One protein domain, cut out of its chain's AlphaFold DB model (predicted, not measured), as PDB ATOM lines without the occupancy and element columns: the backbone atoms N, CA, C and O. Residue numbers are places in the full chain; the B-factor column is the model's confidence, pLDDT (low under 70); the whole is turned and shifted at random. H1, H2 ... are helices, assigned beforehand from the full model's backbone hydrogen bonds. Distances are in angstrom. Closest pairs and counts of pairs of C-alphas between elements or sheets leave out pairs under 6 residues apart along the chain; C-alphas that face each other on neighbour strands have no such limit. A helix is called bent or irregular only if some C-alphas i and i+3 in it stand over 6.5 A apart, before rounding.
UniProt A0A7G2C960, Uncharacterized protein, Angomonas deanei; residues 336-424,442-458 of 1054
ATOM      1  N   LEU A 336     110.700 135.684 165.958       70.19
ATOM      2  CA  LEU A 336     110.006 136.077 167.191       70.19
ATOM      3  C   LEU A 336     110.962 136.743 168.191       70.19
ATOM      4  O   LEU A 336     110.602 137.700 168.870       70.19
ATOM      5  N   LEU A 337     112.200 136.256 168.248       66.81
ATOM      6  CA  LEU A 337     113.252 136.755 169.132       66.81
ATOM      7  C   LEU A 337     113.892 138.068 168.674       66.81
ATOM      8  O   LEU A 337     114.608 138.700 169.452       66.81
ATOM      9  N   ASP A 338     113.670 138.454 167.422       62.75
ATOM     10  CA  ASP A 338     114.127 139.720 166.852       62.75
ATOM     11  C   ASP A 338     113.281 140.914 167.339       62.75
ATOM     12  O   ASP A 338     113.791 142.027 167.431       62.75
ATOM     13  N   GLY A 339     112.033 140.672 167.760       60.28
ATOM     14  CA  GLY A 339     111.234 141.647 168.503       60.28
ATOM     15  C   GLY A 339     111.777 141.930 169.914       60.28
ATOM     16  O   GLY A 339     112.867 141.500 170.302       60.28
ATOM     17  N   GLU A 340     111.004 142.642 170.735       59.56
ATOM     18  CA  GLU A 340     111.354 142.817 172.147       59.56
ATOM     19  C   GLU A 340     111.440 141.443 172.827       59.56
ATOM     20  O   GLU A 340     110.424 140.783 173.001       59.56
ATOM     21  N   TRP A 341     112.630 141.017 173.274       62.22
ATOM     22  CA  TRP A 341     112.837 139.747 174.007       62.22
ATOM     23  C   TRP A 341     111.763 139.485 175.083       62.22
ATOM     24  O   TRP A 341     111.380 138.345 175.327       62.22
ATOM     25  N   ARG A 342     111.221 140.555 175.680       63.97
ATOM     26  CA  ARG A 342     110.114 140.527 176.642       63.97
ATOM     27  C   ARG A 342     108.857 139.803 176.139       63.97
ATOM     28  O   ARG A 342     108.239 139.118 176.946       63.97
ATOM     29  N   SER A 343     108.488 139.927 174.863       65.44
ATOM     30  CA  SER A 343     107.288 139.292 174.295       65.44
ATOM     31  C   SER A 343     107.510 137.822 173.928       65.44
ATOM     32  O   SER A 343     106.597 137.013 174.068       65.44
ATOM     33  N   ALA A 344     108.727 137.449 173.524       66.12
ATOM     34  CA  ALA A 344     109.082 136.067 173.191       66.12
ATOM     35  C   ALA A 344     109.437 135.212 174.425       66.12
ATOM     36  O   ALA A 344     109.318 133.987 174.389       66.12
ATOM     37  N   ARG A 345     109.847 135.841 175.534       71.00
ATOM     38  CA  ARG A 345     110.226 135.180 176.794       71.00
ATOM     39  C   ARG A 345     109.181 134.197 177.354       71.00
ATOM     40  O   ARG A 345     109.593 133.090 177.697       71.00
ATOM     41  N   PRO A 346     107.876 134.529 177.466       72.56
ATOM     42  CA  PRO A 346     106.879 133.581 177.976       72.56
ATOM     43  C   PRO A 346     106.734 132.339 177.085       72.56
ATOM     44  O   PRO A 346     106.644 131.235 177.606       72.56
ATOM     45  N   ILE A 347     106.819 132.502 175.761       72.88
ATOM     46  CA  ILE A 347     106.741 131.395 174.794       72.88
ATOM     47  C   ILE A 347     107.951 130.467 174.932       72.88
ATOM     48  O   ILE A 347     107.811 129.248 174.945       72.88
ATOM     49  N   VAL A 348     109.155 131.034 175.071       71.31
ATOM     50  CA  VAL A 348     110.371 130.242 175.311       71.31
ATOM     51  C   VAL A 348     110.292 129.508 176.653       71.31
ATOM     52  O   VAL A 348     110.711 128.358 176.725       71.31
ATOM     53  N   GLY A 349     109.731 130.139 177.691       72.00
ATOM     54  CA  GLY A 349     109.469 129.500 178.985       72.00
ATOM     55  C   GLY A 349     108.537 128.294 178.862       72.00
ATOM     56  O   GLY A 349     108.899 127.204 179.287       72.00
ATOM     57  N   GLU A 350     107.397 128.453 178.183       73.94
ATOM     58  CA  GLU A 350     106.429 127.368 177.961       73.94
ATOM     59  C   GLU A 350     107.042 126.186 177.186       73.94
ATOM     60  O   GLU A 350     106.828 125.028 177.544       73.94
ATOM     61  N   LEU A 351     107.870 126.460 176.170       73.19
ATOM     62  CA  LEU A 351     108.570 125.422 175.397       73.19
ATOM     63  C   LEU A 351     109.648 124.682 176.202       73.19
ATOM     64  O   LEU A 351     109.908 123.504 175.944       73.19
ATOM     65  N   LEU A 352     110.305 125.366 177.142       72.19
ATOM     66  CA  LEU A 352     111.283 124.751 178.043       72.19
ATOM     67  C   LEU A 352     110.585 123.893 179.103       72.19
ATOM     68  O   LEU A 352     111.025 122.775 179.368       72.19
ATOM     69  N   ASP A 353     109.468 124.378 179.648       71.69
ATOM     70  CA  ASP A 353     108.673 123.673 180.655       71.69
ATOM     71  C   ASP A 353     107.965 122.437 180.077       71.69
ATOM     72  O   ASP A 353     107.774 121.439 180.781       71.69
ATOM     73  N   SER A 354     107.622 122.447 178.782       67.94
ATOM     74  CA  SER A 354     106.951 121.317 178.131       67.94
ATOM     75  C   SER A 354     107.845 120.080 177.951       67.94
ATOM     76  O   SER A 354     107.327 118.996 177.668       67.94
ATOM     77  N   ASN A 355     109.172 120.189 178.137       63.06
ATOM     78  CA  ASN A 355     110.172 119.121 177.930       63.06
ATOM     79  C   ASN A 355     110.145 118.459 176.534       63.06
ATOM     80  O   ASN A 355     110.807 117.442 176.307       63.06
ATOM     81  N   ARG A 356     109.390 119.011 175.576       63.94
ATOM     82  CA  ARG A 356     109.267 118.473 174.212       63.94
ATOM     83  C   ARG A 356     110.368 118.967 173.283       63.94
ATOM     84  O   ARG A 356     110.668 118.310 172.287       63.94
ATOM     85  N   VAL A 357     110.992 120.095 173.618       66.75
ATOM     86  CA  VAL A 357     111.998 120.760 172.791       66.75
ATOM     87  C   VAL A 357     113.361 120.719 173.470       66.75
ATOM     88  O   VAL A 357     113.512 121.039 174.643       66.75
ATOM     89  N   ASN A 358     114.388 120.353 172.705       75.56
ATOM     90  CA  ASN A 358     115.764 120.375 173.182       75.56
ATOM     91  C   ASN A 358     116.279 121.825 173.300       75.56
ATOM     92  O   ASN A 358     116.190 122.597 172.342       75.56
ATOM     93  N   THR A 359     116.895 122.168 174.436       75.69
ATOM     94  CA  THR A 359     117.556 123.464 174.687       75.69
ATOM     95  C   THR A 359     118.547 123.847 173.588       75.69
ATOM     96  O   THR A 359     118.671 125.023 173.252       75.69
ATOM     97  N   ALA A 360     119.193 122.864 172.957       77.62
ATOM     98  CA  ALA A 360     120.100 123.066 171.830       77.62
ATOM     99  C   ALA A 360     119.425 123.700 170.595       77.62
ATOM    100  O   ALA A 360     120.034 124.526 169.913       77.62
ATOM    101  N   VAL A 361     118.162 123.351 170.316       77.12
ATOM    102  CA  VAL A 361     117.399 123.893 169.175       77.12
ATOM    103  C   VAL A 361     117.094 125.367 169.415       77.12
ATOM    104  O   VAL A 361     117.395 126.203 168.563       77.12
ATOM    105  N   ILE A 362     116.595 125.686 170.609       77.56
ATOM    106  CA  ILE A 362     116.281 127.055 171.033       77.56
ATOM    107  C   ILE A 362     117.557 127.908 171.033       77.56
ATOM    108  O   ILE A 362     117.577 128.995 170.459       77.56
ATOM    109  N   PHE A 363     118.655 127.388 171.589       83.81
ATOM    110  CA  PHE A 363     119.957 128.052 171.560       83.81
ATOM    111  C   PHE A 363     120.410 128.379 170.132       83.81
ATOM    112  O   PHE A 363     120.794 129.515 169.854       83.81
ATOM    113  N   SER A 364     120.339 127.408 169.215       84.94
ATOM    114  CA  SER A 364     120.804 127.595 167.837       84.94
ATOM    115  C   SER A 364     120.038 128.691 167.092       84.94
ATOM    116  O   SER A 364     120.623 129.439 166.307       84.94
ATOM    117  N   ALA A 365     118.745 128.816 167.390       81.44
ATOM    118  CA  ALA A 365     117.863 129.826 166.841       81.44
ATOM    119  C   ALA A 365     118.218 131.243 167.335       81.44
ATOM    120  O   ALA A 365     118.384 132.187 166.556       81.44
ATOM    121  N   VAL A 366     118.425 131.377 168.646       79.31
ATOM    122  CA  VAL A 366     118.780 132.654 169.287       79.31
ATOM    123  C   VAL A 366     120.157 133.126 168.837       79.31
ATOM    124  O   VAL A 366     120.324 134.290 168.468       79.31
ATOM    125  N   ALA A 367     121.138 132.218 168.832       82.50
ATOM    126  CA  ALA A 367     122.495 132.515 168.397       82.50
ATOM    127  C   ALA A 367     122.505 133.035 166.952       82.50
ATOM    128  O   ALA A 367     123.106 134.073 166.681       82.50
ATOM    129  N   ALA A 368     121.777 132.380 166.041       86.62
ATOM    130  CA  ALA A 368     121.669 132.819 164.652       86.62
ATOM    131  C   ALA A 368     121.036 134.217 164.520       86.62
ATOM    132  O   ALA A 368     121.601 135.079 163.850       86.62
ATOM    133  N   SER A 369     119.909 134.469 165.195       81.75
ATOM    134  CA  SER A 369     119.215 135.767 165.145       81.75
ATOM    135  C   SER A 369     120.105 136.927 165.614       81.75
ATOM    136  O   SER A 369     120.234 137.947 164.930       81.75
ATOM    137  N   ARG A 370     120.816 136.748 166.737       83.25
ATOM    138  CA  ARG A 370     121.701 137.786 167.300       83.25
ATOM    139  C   ARG A 370     122.969 138.002 166.477       83.25
ATOM    140  O   ARG A 370     123.394 139.147 166.321       83.25
ATOM    141  N   LEU A 371     123.552 136.946 165.911       83.75
ATOM    142  CA  LEU A 371     124.714 137.078 165.028       83.75
ATOM    143  C   LEU A 371     124.367 137.808 163.724       83.75
ATOM    144  O   LEU A 371     125.165 138.627 163.265       83.75
ATOM    145  N   PHE A 372     123.177 137.565 163.172       83.56
ATOM    146  CA  PHE A 372     122.753 138.117 161.885       83.56
ATOM    147  C   PHE A 372     122.446 139.624 161.916       83.56
ATOM    148  O   PHE A 372     122.743 140.309 160.943       83.56
ATOM    149  N   ARG A 373     121.882 140.165 163.012       73.19
ATOM    150  CA  ARG A 373     121.371 141.556 163.038       73.19
ATOM    151  C   ARG A 373     122.065 142.546 163.970       73.19
ATOM    152  O   ARG A 373     121.927 143.745 163.754       73.19
ATOM    153  N   ALA A 374     122.762 142.102 165.016       62.25
ATOM    154  CA  ALA A 374     123.281 143.051 166.003       62.25
ATOM    155  C   ALA A 374     124.451 143.893 165.454       62.25
ATOM    156  O   ALA A 374     125.336 143.396 164.754       62.25
ATOM    157  N   SER A 375     124.443 145.173 165.811       67.75
ATOM    158  CA  SER A 375     125.324 146.216 165.281       67.75
ATOM    159  C   SER A 375     126.752 146.127 165.819       67.75
ATOM    160  O   SER A 375     127.703 146.288 165.058       67.75
ATOM    161  N   THR A 376     126.925 145.828 167.112       76.69
ATOM    162  CA  THR A 376     128.252 145.795 167.749       76.69
ATOM    163  C   THR A 376     128.602 144.416 168.335       76.69
ATOM    164  O   THR A 376     127.725 143.724 168.863       76.69
ATOM    165  N   PRO A 377     129.884 143.993 168.305       76.75
ATOM    166  CA  PRO A 377     130.346 142.755 168.953       76.75
ATOM    167  C   PRO A 377     129.986 142.670 170.444       76.75
ATOM    168  O   PRO A 377     129.719 141.590 170.969       76.75
ATOM    169  N   GLN A 378     129.935 143.818 171.122       73.62
ATOM    170  CA  GLN A 378     129.664 143.901 172.552       73.62
ATOM    171  C   GLN A 378     128.178 143.699 172.876       73.62
ATOM    172  O   GLN A 378     127.866 142.966 173.811       73.62
ATOM    173  N   GLU A 379     127.259 144.241 172.066       77.00
ATOM    174  CA  GLU A 379     125.828 143.900 172.150       77.00
ATOM    175  C   GLU A 379     125.562 142.427 171.833       77.00
ATOM    176  O   GLU A 379     124.737 141.786 172.489       77.00
ATOM    177  N   LYS A 380     126.275 141.858 170.851       80.44
ATOM    178  CA  LYS A 380     126.185 140.424 170.530       80.44
ATOM    179  C   LYS A 380     126.546 139.573 171.740       80.44
ATOM    180  O   LYS A 380     125.796 138.672 172.108       80.44
ATOM    181  N   TYR A 381     127.660 139.886 172.395       80.06
ATOM    182  CA  TYR A 381     128.101 139.154 173.576       80.06
ATOM    183  C   TYR A 381     127.114 139.284 174.743       80.06
ATOM    184  O   TYR A 381     126.721 138.274 175.334       80.06
ATOM    185  N   THR A 382     126.671 140.497 175.082       77.44
ATOM    186  CA  THR A 382     125.771 140.711 176.228       77.44
ATOM    187  C   THR A 382     124.421 140.027 176.033       77.44
ATOM    188  O   THR A 382     123.934 139.374 176.953       77.44
ATOM    189  N   THR A 383     123.847 140.094 174.831       76.44
ATOM    190  CA  THR A 383     122.550 139.469 174.532       76.44
ATOM    191  C   THR A 383     122.626 137.942 174.505       76.44
ATOM    192  O   THR A 383     121.775 137.281 175.101       76.44
ATOM    193  N   ILE A 384     123.665 137.363 173.891       78.25
ATOM    194  CA  ILE A 384     123.864 135.906 173.873       78.25
ATOM    195  C   ILE A 384     124.116 135.384 175.293       78.25
ATOM    196  O   ILE A 384     123.527 134.380 175.692       78.25
ATOM    197  N   THR A 385     124.947 136.065 176.087       76.44
ATOM    198  CA  THR A 385     125.260 135.628 177.458       76.44
ATOM    199  C   THR A 385     124.099 135.811 178.428       76.44
ATOM    200  O   THR A 385     123.907 134.962 179.299       76.44
ATOM    201  N   GLN A 386     123.297 136.870 178.280       77.62
ATOM    202  CA  GLN A 386     122.062 137.044 179.042       77.62
ATOM    203  C   GLN A 386     121.093 135.889 178.779       77.62
ATOM    204  O   GLN A 386     120.594 135.294 179.730       77.62
ATOM    205  N   PHE A 387     120.905 135.519 177.512       75.31
ATOM    206  CA  PHE A 387     120.049 134.395 177.151       75.31
ATOM    207  C   PHE A 387     120.600 133.057 177.663       75.31
ATOM    208  O   PHE A 387     119.858 132.264 178.234       75.31
ATOM    209  N   CYS A 388     121.912 132.817 177.539       76.00
ATOM    210  CA  CYS A 388     122.546 131.600 178.060       76.00
ATOM    211  C   CYS A 388     122.280 131.412 179.560       76.00
ATOM    212  O   CYS A 388     121.960 130.305 179.986       76.00
ATOM    213  N   LYS A 389     122.318 132.496 180.351       75.56
ATOM    214  CA  LYS A 389     121.968 132.451 181.779       75.56
ATOM    215  C   LYS A 389     120.515 132.035 182.019       75.56
ATOM    216  O   LYS A 389     120.253 131.332 182.989       75.56
ATOM    217  N   GLU A 390     119.589 132.447 181.158       72.25
ATOM    218  CA  GLU A 390     118.161 132.133 181.284       72.25
ATOM    219  C   GLU A 390     117.834 130.682 180.899       72.25
ATOM    220  O   GLU A 390     116.949 130.087 181.503       72.25
ATOM    221  N   ILE A 391     118.586 130.080 179.969       71.19
ATOM    222  CA  ILE A 391     118.449 128.657 179.597       71.19
ATOM    223  C   ILE A 391     119.356 127.710 180.405       71.19
ATOM    224  O   ILE A 391     119.445 126.523 180.091       71.19
ATOM    225  N   GLY A 392     120.058 128.218 181.423       69.19
ATOM    226  CA  GLY A 392     120.936 127.423 182.290       69.19
ATOM    227  C   GLY A 392     122.273 126.998 181.662       69.19
ATOM    228  O   GLY A 392     122.919 126.082 182.169       69.19
ATOM    229  N   VAL A 393     122.714 127.647 180.581       73.69
ATOM    230  CA  VAL A 393     124.017 127.413 179.937       73.69
ATOM    231  C   VAL A 393     125.050 128.396 180.495       73.69
ATOM    232  O   VAL A 393     124.878 129.613 180.427       73.69
ATOM    233  N   THR A 394     126.156 127.887 181.043       72.06
ATOM    234  CA  THR A 394     127.248 128.745 181.523       72.06
ATOM    235  C   THR A 394     128.002 129.370 180.350       72.06
ATOM    236  O   THR A 394     128.200 128.751 179.306       72.06
ATOM    237  N   THR A 395     128.459 130.612 180.519       67.19
ATOM    238  CA  THR A 395     129.176 131.361 179.471       67.19
ATOM    239  C   THR A 395     130.473 130.680 179.030       67.19
ATOM    240  O   THR A 395     130.859 130.805 177.875       67.19
ATOM    241  N   GLU A 396     131.104 129.906 179.914       69.62
ATOM    242  CA  GLU A 396     132.306 129.110 179.616       69.62
ATOM    243  C   GLU A 396     132.030 127.942 178.657       69.62
ATOM    244  O   GLU A 396     132.915 127.519 177.919       69.62
ATOM    245  N   MET A 397     130.793 127.437 178.618       75.50
ATOM    246  CA  MET A 397     130.386 126.347 177.726       75.50
ATOM    247  C   MET A 397     129.934 126.860 176.354       75.50
ATOM    248  O   MET A 397     129.638 126.053 175.468       75.50
ATOM    249  N   LEU A 398     129.885 128.181 176.142       79.31
ATOM    250  CA  LEU A 398     129.382 128.789 174.912       79.31
ATOM    251  C   LEU A 398     130.131 128.292 173.658       79.31
ATOM    252  O   LEU A 398     129.444 127.800 172.760       79.31
ATOM    253  N   PRO A 399     131.482 128.296 173.589       82.69
ATOM    254  CA  PRO A 399     132.198 127.796 172.409       82.69
ATOM    255  C   PRO A 399     131.874 126.329 172.113       82.69
ATOM    256  O   PRO A 399     131.544 125.965 170.985       82.69
ATOM    257  N   THR A 400     131.851 125.490 173.155       81.75
ATOM    258  CA  THR A 400     131.532 124.061 173.020       81.75
ATOM    259  C   THR A 400     130.099 123.833 172.535       81.75
ATOM    260  O   THR A 400     129.880 123.006 171.651       81.75
ATOM    261  N   THR A 401     129.142 124.627 173.021       81.81
ATOM    262  CA  THR A 401     127.720 124.532 172.659       81.81
ATOM    263  C   THR A 401     127.459 125.025 171.233       81.81
ATOM    264  O   THR A 401     126.634 124.445 170.523       81.81
ATOM    265  N   VAL A 402     128.176 126.062 170.779       82.81
ATOM    266  CA  VAL A 402     128.148 126.500 169.373       82.81
ATOM    267  C   VAL A 402     128.778 125.432 168.484       82.81
ATOM    268  O   VAL A 402     128.178 125.059 167.481       82.81
ATOM    269  N   SER A 403     129.928 124.873 168.873       81.56
ATOM    270  CA  SER A 403     130.617 123.844 168.083       81.56
ATOM    271  C   SER A 403     129.754 122.595 167.854       81.56
ATOM    272  O   SER A 403     129.703 122.075 166.740       81.56
ATOM    273  N   SER A 404     129.000 122.150 168.869       81.81
ATOM    274  CA  SER A 404     128.119 120.982 168.762       81.81
ATOM    275  C   SER A 404     126.862 121.236 167.926       81.81
ATOM    276  O   SER A 404     126.280 120.286 167.409       81.81
ATOM    277  N   ASN A 405     126.440 122.498 167.793       84.94
ATOM    278  CA  ASN A 405     125.196 122.900 167.127       84.94
ATOM    279  C   ASN A 405     125.422 123.796 165.900       84.94
ATOM    280  O   ASN A 405     124.478 124.422 165.412       84.94
ATOM    281  N   LEU A 406     126.651 123.853 165.376       86.12
ATOM    282  CA  LEU A 406     127.035 124.757 164.291       86.12
ATOM    283  C   LEU A 406     126.151 124.578 163.047       86.12
ATOM    284  O   LEU A 406     125.715 125.563 162.459       86.12
ATOM    285  N   ALA A 407     125.805 123.333 162.697       84.31
ATOM    286  CA  ALA A 407     124.901 123.031 161.585       84.31
ATOM    287  C   ALA A 407     123.521 123.695 161.758       84.31
ATOM    288  O   ALA A 407     122.996 124.305 160.829       84.31
ATOM    289  N   SER A 408     122.945 123.621 162.961       86.25
ATOM    290  CA  SER A 408     121.641 124.215 163.274       86.25
ATOM    291  C   SER A 408     121.703 125.743 163.316       86.25
ATOM    292  O   SER A 408     120.772 126.401 162.858       86.25
ATOM    293  N   VAL A 409     122.808 126.325 163.796       87.81
ATOM    294  CA  VAL A 409     123.030 127.782 163.741       87.81
ATOM    295  C   VAL A 409     123.092 128.253 162.284       87.81
ATOM    296  O   VAL A 409     122.369 129.172 161.906       87.81
ATOM    297  N   VAL A 410     123.884 127.585 161.437       89.94
ATOM    298  CA  VAL A 410     124.006 127.919 160.007       89.94
ATOM    299  C   VAL A 410     122.670 127.754 159.276       89.94
ATOM    300  O   VAL A 410     122.289 128.629 158.505       89.94
ATOM    301  N   LEU A 411     121.912 126.689 159.552       89.50
ATOM    302  CA  LEU A 411     120.570 126.484 158.993       89.50
ATOM    303  C   LEU A 411     119.636 127.673 159.287       89.50
ATOM    304  O   LEU A 411     118.924 128.147 158.400       89.50
ATOM    305  N   ASN A 412     119.658 128.165 160.526       87.88
ATOM    306  CA  ASN A 412     118.860 129.306 160.959       87.88
ATOM    307  C   ASN A 412     119.319 130.624 160.310       87.88
ATOM    308  O   ASN A 412     118.473 131.419 159.897       87.88
ATOM    309  N   LEU A 413     120.630 130.823 160.130       89.19
ATOM    310  CA  LEU A 413     121.190 131.966 159.393       89.19
ATOM    311  C   LEU A 413     120.761 131.973 157.917       89.19
ATOM    312  O   LEU A 413     120.347 133.010 157.402       89.19
ATOM    313  N   ILE A 414     120.782 130.813 157.251       89.44
ATOM    314  CA  ILE A 414     120.298 130.660 155.866       89.44
ATOM    315  C   ILE A 414     118.816 131.041 155.771       89.44
ATOM    316  O   ILE A 414     118.405 131.731 154.838       89.44
ATOM    317  N   SER A 415     118.010 130.617 156.750       86.94
ATOM    318  CA  SER A 415     116.585 130.949 156.807       86.94
ATOM    319  C   SER A 415     116.340 132.457 156.955       86.94
ATOM    320  O   SER A 415     115.470 132.992 156.269       86.94
ATOM    321  N   LEU A 416     117.122 133.141 157.800       84.88
ATOM    322  CA  LEU A 416     117.034 134.591 158.022       84.88
ATOM    323  C   LEU A 416     117.469 135.405 156.797       84.88
ATOM    324  O   LEU A 416     116.789 136.364 156.434       84.88
ATOM    325  N   GLN A 417     118.551 135.005 156.121       85.31
ATOM    326  CA  GLN A 417     118.957 135.637 154.859       85.31
ATOM    327  C   GLN A 417     117.881 135.451 153.783       85.31
ATOM    328  O   GLN A 417     117.582 136.379 153.034       85.31
ATOM    329  N   GLY A 418     117.264 134.266 153.726       82.88
ATOM    330  CA  GLY A 418     116.138 134.001 152.836       82.88
ATOM    331  C   GLY A 418     114.963 134.955 153.072       82.88
ATOM    332  O   GLY A 418     114.416 135.472 152.102       82.88
ATOM    333  N   ASP A 419     114.603 135.221 154.334       78.38
ATOM    334  CA  ASP A 419     113.552 136.192 154.682       78.38
ATOM    335  C   ASP A 419     113.935 137.617 154.265       78.38
ATOM    336  O   ASP A 419     113.126 138.312 153.653       78.38
ATOM    337  N   HIS A 420     115.171 138.038 154.557       79.00
ATOM    338  CA  HIS A 420     115.663 139.377 154.225       79.00
ATOM    339  C   HIS A 420     115.645 139.640 152.714       79.00
ATOM    340  O   HIS A 420     115.235 140.705 152.258       79.00
ATOM    341  N   ARG A 421     116.030 138.645 151.905       76.50
ATOM    342  CA  ARG A 421     115.940 138.763 150.445       76.50
ATOM    343  C   ARG A 421     114.493 138.711 149.971       76.50
ATOM    344  O   ARG A 421     114.119 139.485 149.101       76.50
ATOM    345  N   LEU A 422     113.650 137.863 150.562       76.94
ATOM    346  CA  LEU A 422     112.238 137.780 150.185       76.94
ATOM    347  C   LEU A 422     111.475 139.093 150.442       76.94
ATOM    348  O   LEU A 422     110.585 139.421 149.662       76.94
ATOM    349  N   SER A 423     111.820 139.855 151.489       67.81
ATOM    350  CA  SER A 423     111.220 141.174 151.747       67.81
ATOM    351  C   SER A 423     111.672 142.260 150.769       67.81
ATOM    352  O   SER A 423     110.924 143.209 150.545       67.81
ATOM    353  N   ASN A 424     112.866 142.116 150.184       63.62
ATOM    354  CA  ASN A 424     113.492 143.128 149.325       63.62
ATOM    355  C   ASN A 424     113.313 142.854 147.820       63.62
ATOM    356  O   ASN A 424     113.584 143.728 147.001       63.62
ATOM    357  N   ASP A 442     125.053 140.013 150.546       66.75
ATOM    358  CA  ASP A 442     125.357 138.740 151.214       66.75
ATOM    359  C   ASP A 442     126.354 138.918 152.380       66.75
ATOM    360  O   ASP A 442     126.554 137.980 153.161       66.75
ATOM    361  N   ALA A 443     126.927 140.120 152.553       73.00
ATOM    362  CA  ALA A 443     127.810 140.471 153.668       73.00
ATOM    363  C   ALA A 443     127.228 140.142 155.057       73.00
ATOM    364  O   ALA A 443     127.977 139.597 155.877       73.00
ATOM    365  N   PRO A 444     125.929 140.376 155.352       81.62
ATOM    366  CA  PRO A 444     125.364 140.049 156.662       81.62
ATOM    367  C   PRO A 444     125.422 138.548 156.970       81.62
ATOM    368  O   PRO A 444     125.809 138.147 158.070       81.62
ATOM    369  N   LEU A 445     125.097 137.706 155.981       86.62
ATOM    370  CA  LEU A 445     125.174 136.253 156.119       86.62
ATOM    371  C   LEU A 445     126.628 135.799 156.288       86.62
ATOM    372  O   LEU A 445     126.922 135.012 157.188       86.62
ATOM    373  N   ALA A 446     127.533 136.298 155.442       85.75
ATOM    374  CA  ALA A 446     128.940 135.917 155.473       85.75
ATOM    375  C   ALA A 446     129.598 136.264 156.815       85.75
ATOM    376  O   ALA A 446     130.244 135.411 157.425       85.75
ATOM    377  N   LEU A 447     129.366 137.480 157.316       87.31
ATOM    378  CA  LEU A 447     129.871 137.930 158.610       87.31
ATOM    379  C   LEU A 447     129.323 137.076 159.760       87.31
ATOM    380  O   LEU A 447     130.092 136.633 160.614       87.31
ATOM    381  N   ALA A 448     128.012 136.812 159.775       87.50
ATOM    382  CA  ALA A 448     127.375 136.030 160.832       87.50
ATOM    383  C   ALA A 448     127.890 134.584 160.877       87.50
ATOM    384  O   ALA A 448     128.129 134.039 161.957       87.50
ATOM    385  N   ILE A 449     128.115 133.972 159.711       88.88
ATOM    386  CA  ILE A 449     128.700 132.636 159.616       88.88
ATOM    387  C   ILE A 449     130.157 132.642 160.106       88.88
ATOM    388  O   ILE A 449     130.532 131.786 160.910       88.88
ATOM    389  N   CYS A 450     130.975 133.609 159.682       88.19
ATOM    390  CA  CYS A 450     132.356 133.734 160.149       88.19
ATOM    391  C   CYS A 450     132.442 133.935 161.670       88.19
ATOM    392  O   CYS A 450     133.290 133.331 162.330       88.19
ATOM    393  N   GLN A 451     131.538 134.726 162.251       88.94
ATOM    394  CA  GLN A 451     131.431 134.894 163.700       88.94
ATOM    395  C   GLN A 451     131.018 133.591 164.398       88.94
ATOM    396  O   GLN A 451     131.617 133.236 165.408       88.94
ATOM    397  N   ALA A 452     130.057 132.836 163.852       88.69
ATOM    398  CA  ALA A 452     129.653 131.542 164.410       88.69
ATOM    399  C   ALA A 452     130.809 130.525 164.428       88.69
ATOM    400  O   ALA A 452     130.997 129.820 165.418       88.69
ATOM    401  N   VAL A 453     131.607 130.476 163.357       87.50
ATOM    402  CA  VAL A 453     132.800 129.619 163.278       87.50
ATOM    403  C   VAL A 453     133.871 130.073 164.271       87.50
ATOM    404  O   VAL A 453     134.379 129.257 165.032       87.50
ATOM    405  N   SER A 454     134.153 131.376 164.333       86.50
ATOM    406  CA  SER A 454     135.139 131.935 165.272       86.50
ATOM    407  C   SER A 454     134.750 131.662 166.725       86.50
ATOM    408  O   SER A 454     135.601 131.338 167.547       86.50
ATOM    409  N   LEU A 455     133.454 131.736 167.045       84.75
ATOM    410  CA  LEU A 455     132.924 131.374 168.358       84.75
ATOM    411  C   LEU A 455     133.104 129.886 168.663       84.75
ATOM    412  O   LEU A 455     133.481 129.548 169.781       84.75
ATOM    413  N   ALA A 456     132.857 129.006 167.690       85.25
ATOM    414  CA  ALA A 456     133.025 127.563 167.859       85.25
ATOM    415  C   ALA A 456     134.483 127.158 168.139       85.25
ATOM    416  O   ALA A 456     134.713 126.176 168.842       85.25
ATOM    417  N   GLU A 457     135.451 127.905 167.601       83.44
ATOM    418  CA  GLU A 457     136.889 127.655 167.778       83.44
ATOM    419  C   GLU A 457     137.525 128.472 168.917       83.44
ATOM    420  O   GLU A 457     138.685 128.253 169.267       83.44
ATOM    421  N   SER A 458     136.777 129.401 169.520       83.75
ATOM    422  CA  SER A 458     137.274 130.262 170.599       83.75
ATOM    423  C   SER A 458     137.483 129.516 171.926       83.75
ATOM    424  O   SER A 458     136.834 128.515 172.228       83.75
TER     425      SER A 458
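What this domain is: This is residues 336 to 424 and 442 to 458 of the 1054 residues of an uncharacterized protein of Angomonas deanei (UniProt A0A7G2C960). H2 runs through the middle of this compact all-helix domain, with H3, H5 and H4b, an arm of bent H4, packed round it. H1 lies at one side; arm H4a packs across one end of H5. The 106 printed residues, with five named helices, span 37 by 32 by 24 A, radius of gyration of the C-alphas 13.3 A.

How they stand to each other: H1, residues 341 to 353, irregular only just with C-alphas 343 and 346 6.8 A apart, touches no helix. H2, residues 359 to 373, and H3, residues 377 to 390, form a hairpin, C-alphas 370 and 380 closest at 6.1 A. H4, residues 395 to 424, assigned as one helix by its hydrogen bonds, is bent: C-alphas 404 and 407 are 8.1 A apart. H4a, residues 395 to 404, is irregular, C-alphas 396 and 399 being 7.3 A apart. H5, residues 443 to 457, touches H4b, residues 407 to 424, C-alphas 445 and 417 closest at 6.4 A. Not every O i to N i+4 pair is within hydrogen-bond range in H1, 7 of 9, and H4a, 4 of 6.

Where its parts are: C-alpha 341 is at (112.837, 139.747, 174.007), C-alpha 457 at (136.889, 127.655, 167.778). H4b is 26.2 A long.

The domain as a whole: Residues 425 to 441 are cut out, C-alphas 424 and 442 being 12.8 A apart. pLDDT is under 70 in 20 residues, among them 337 to 344.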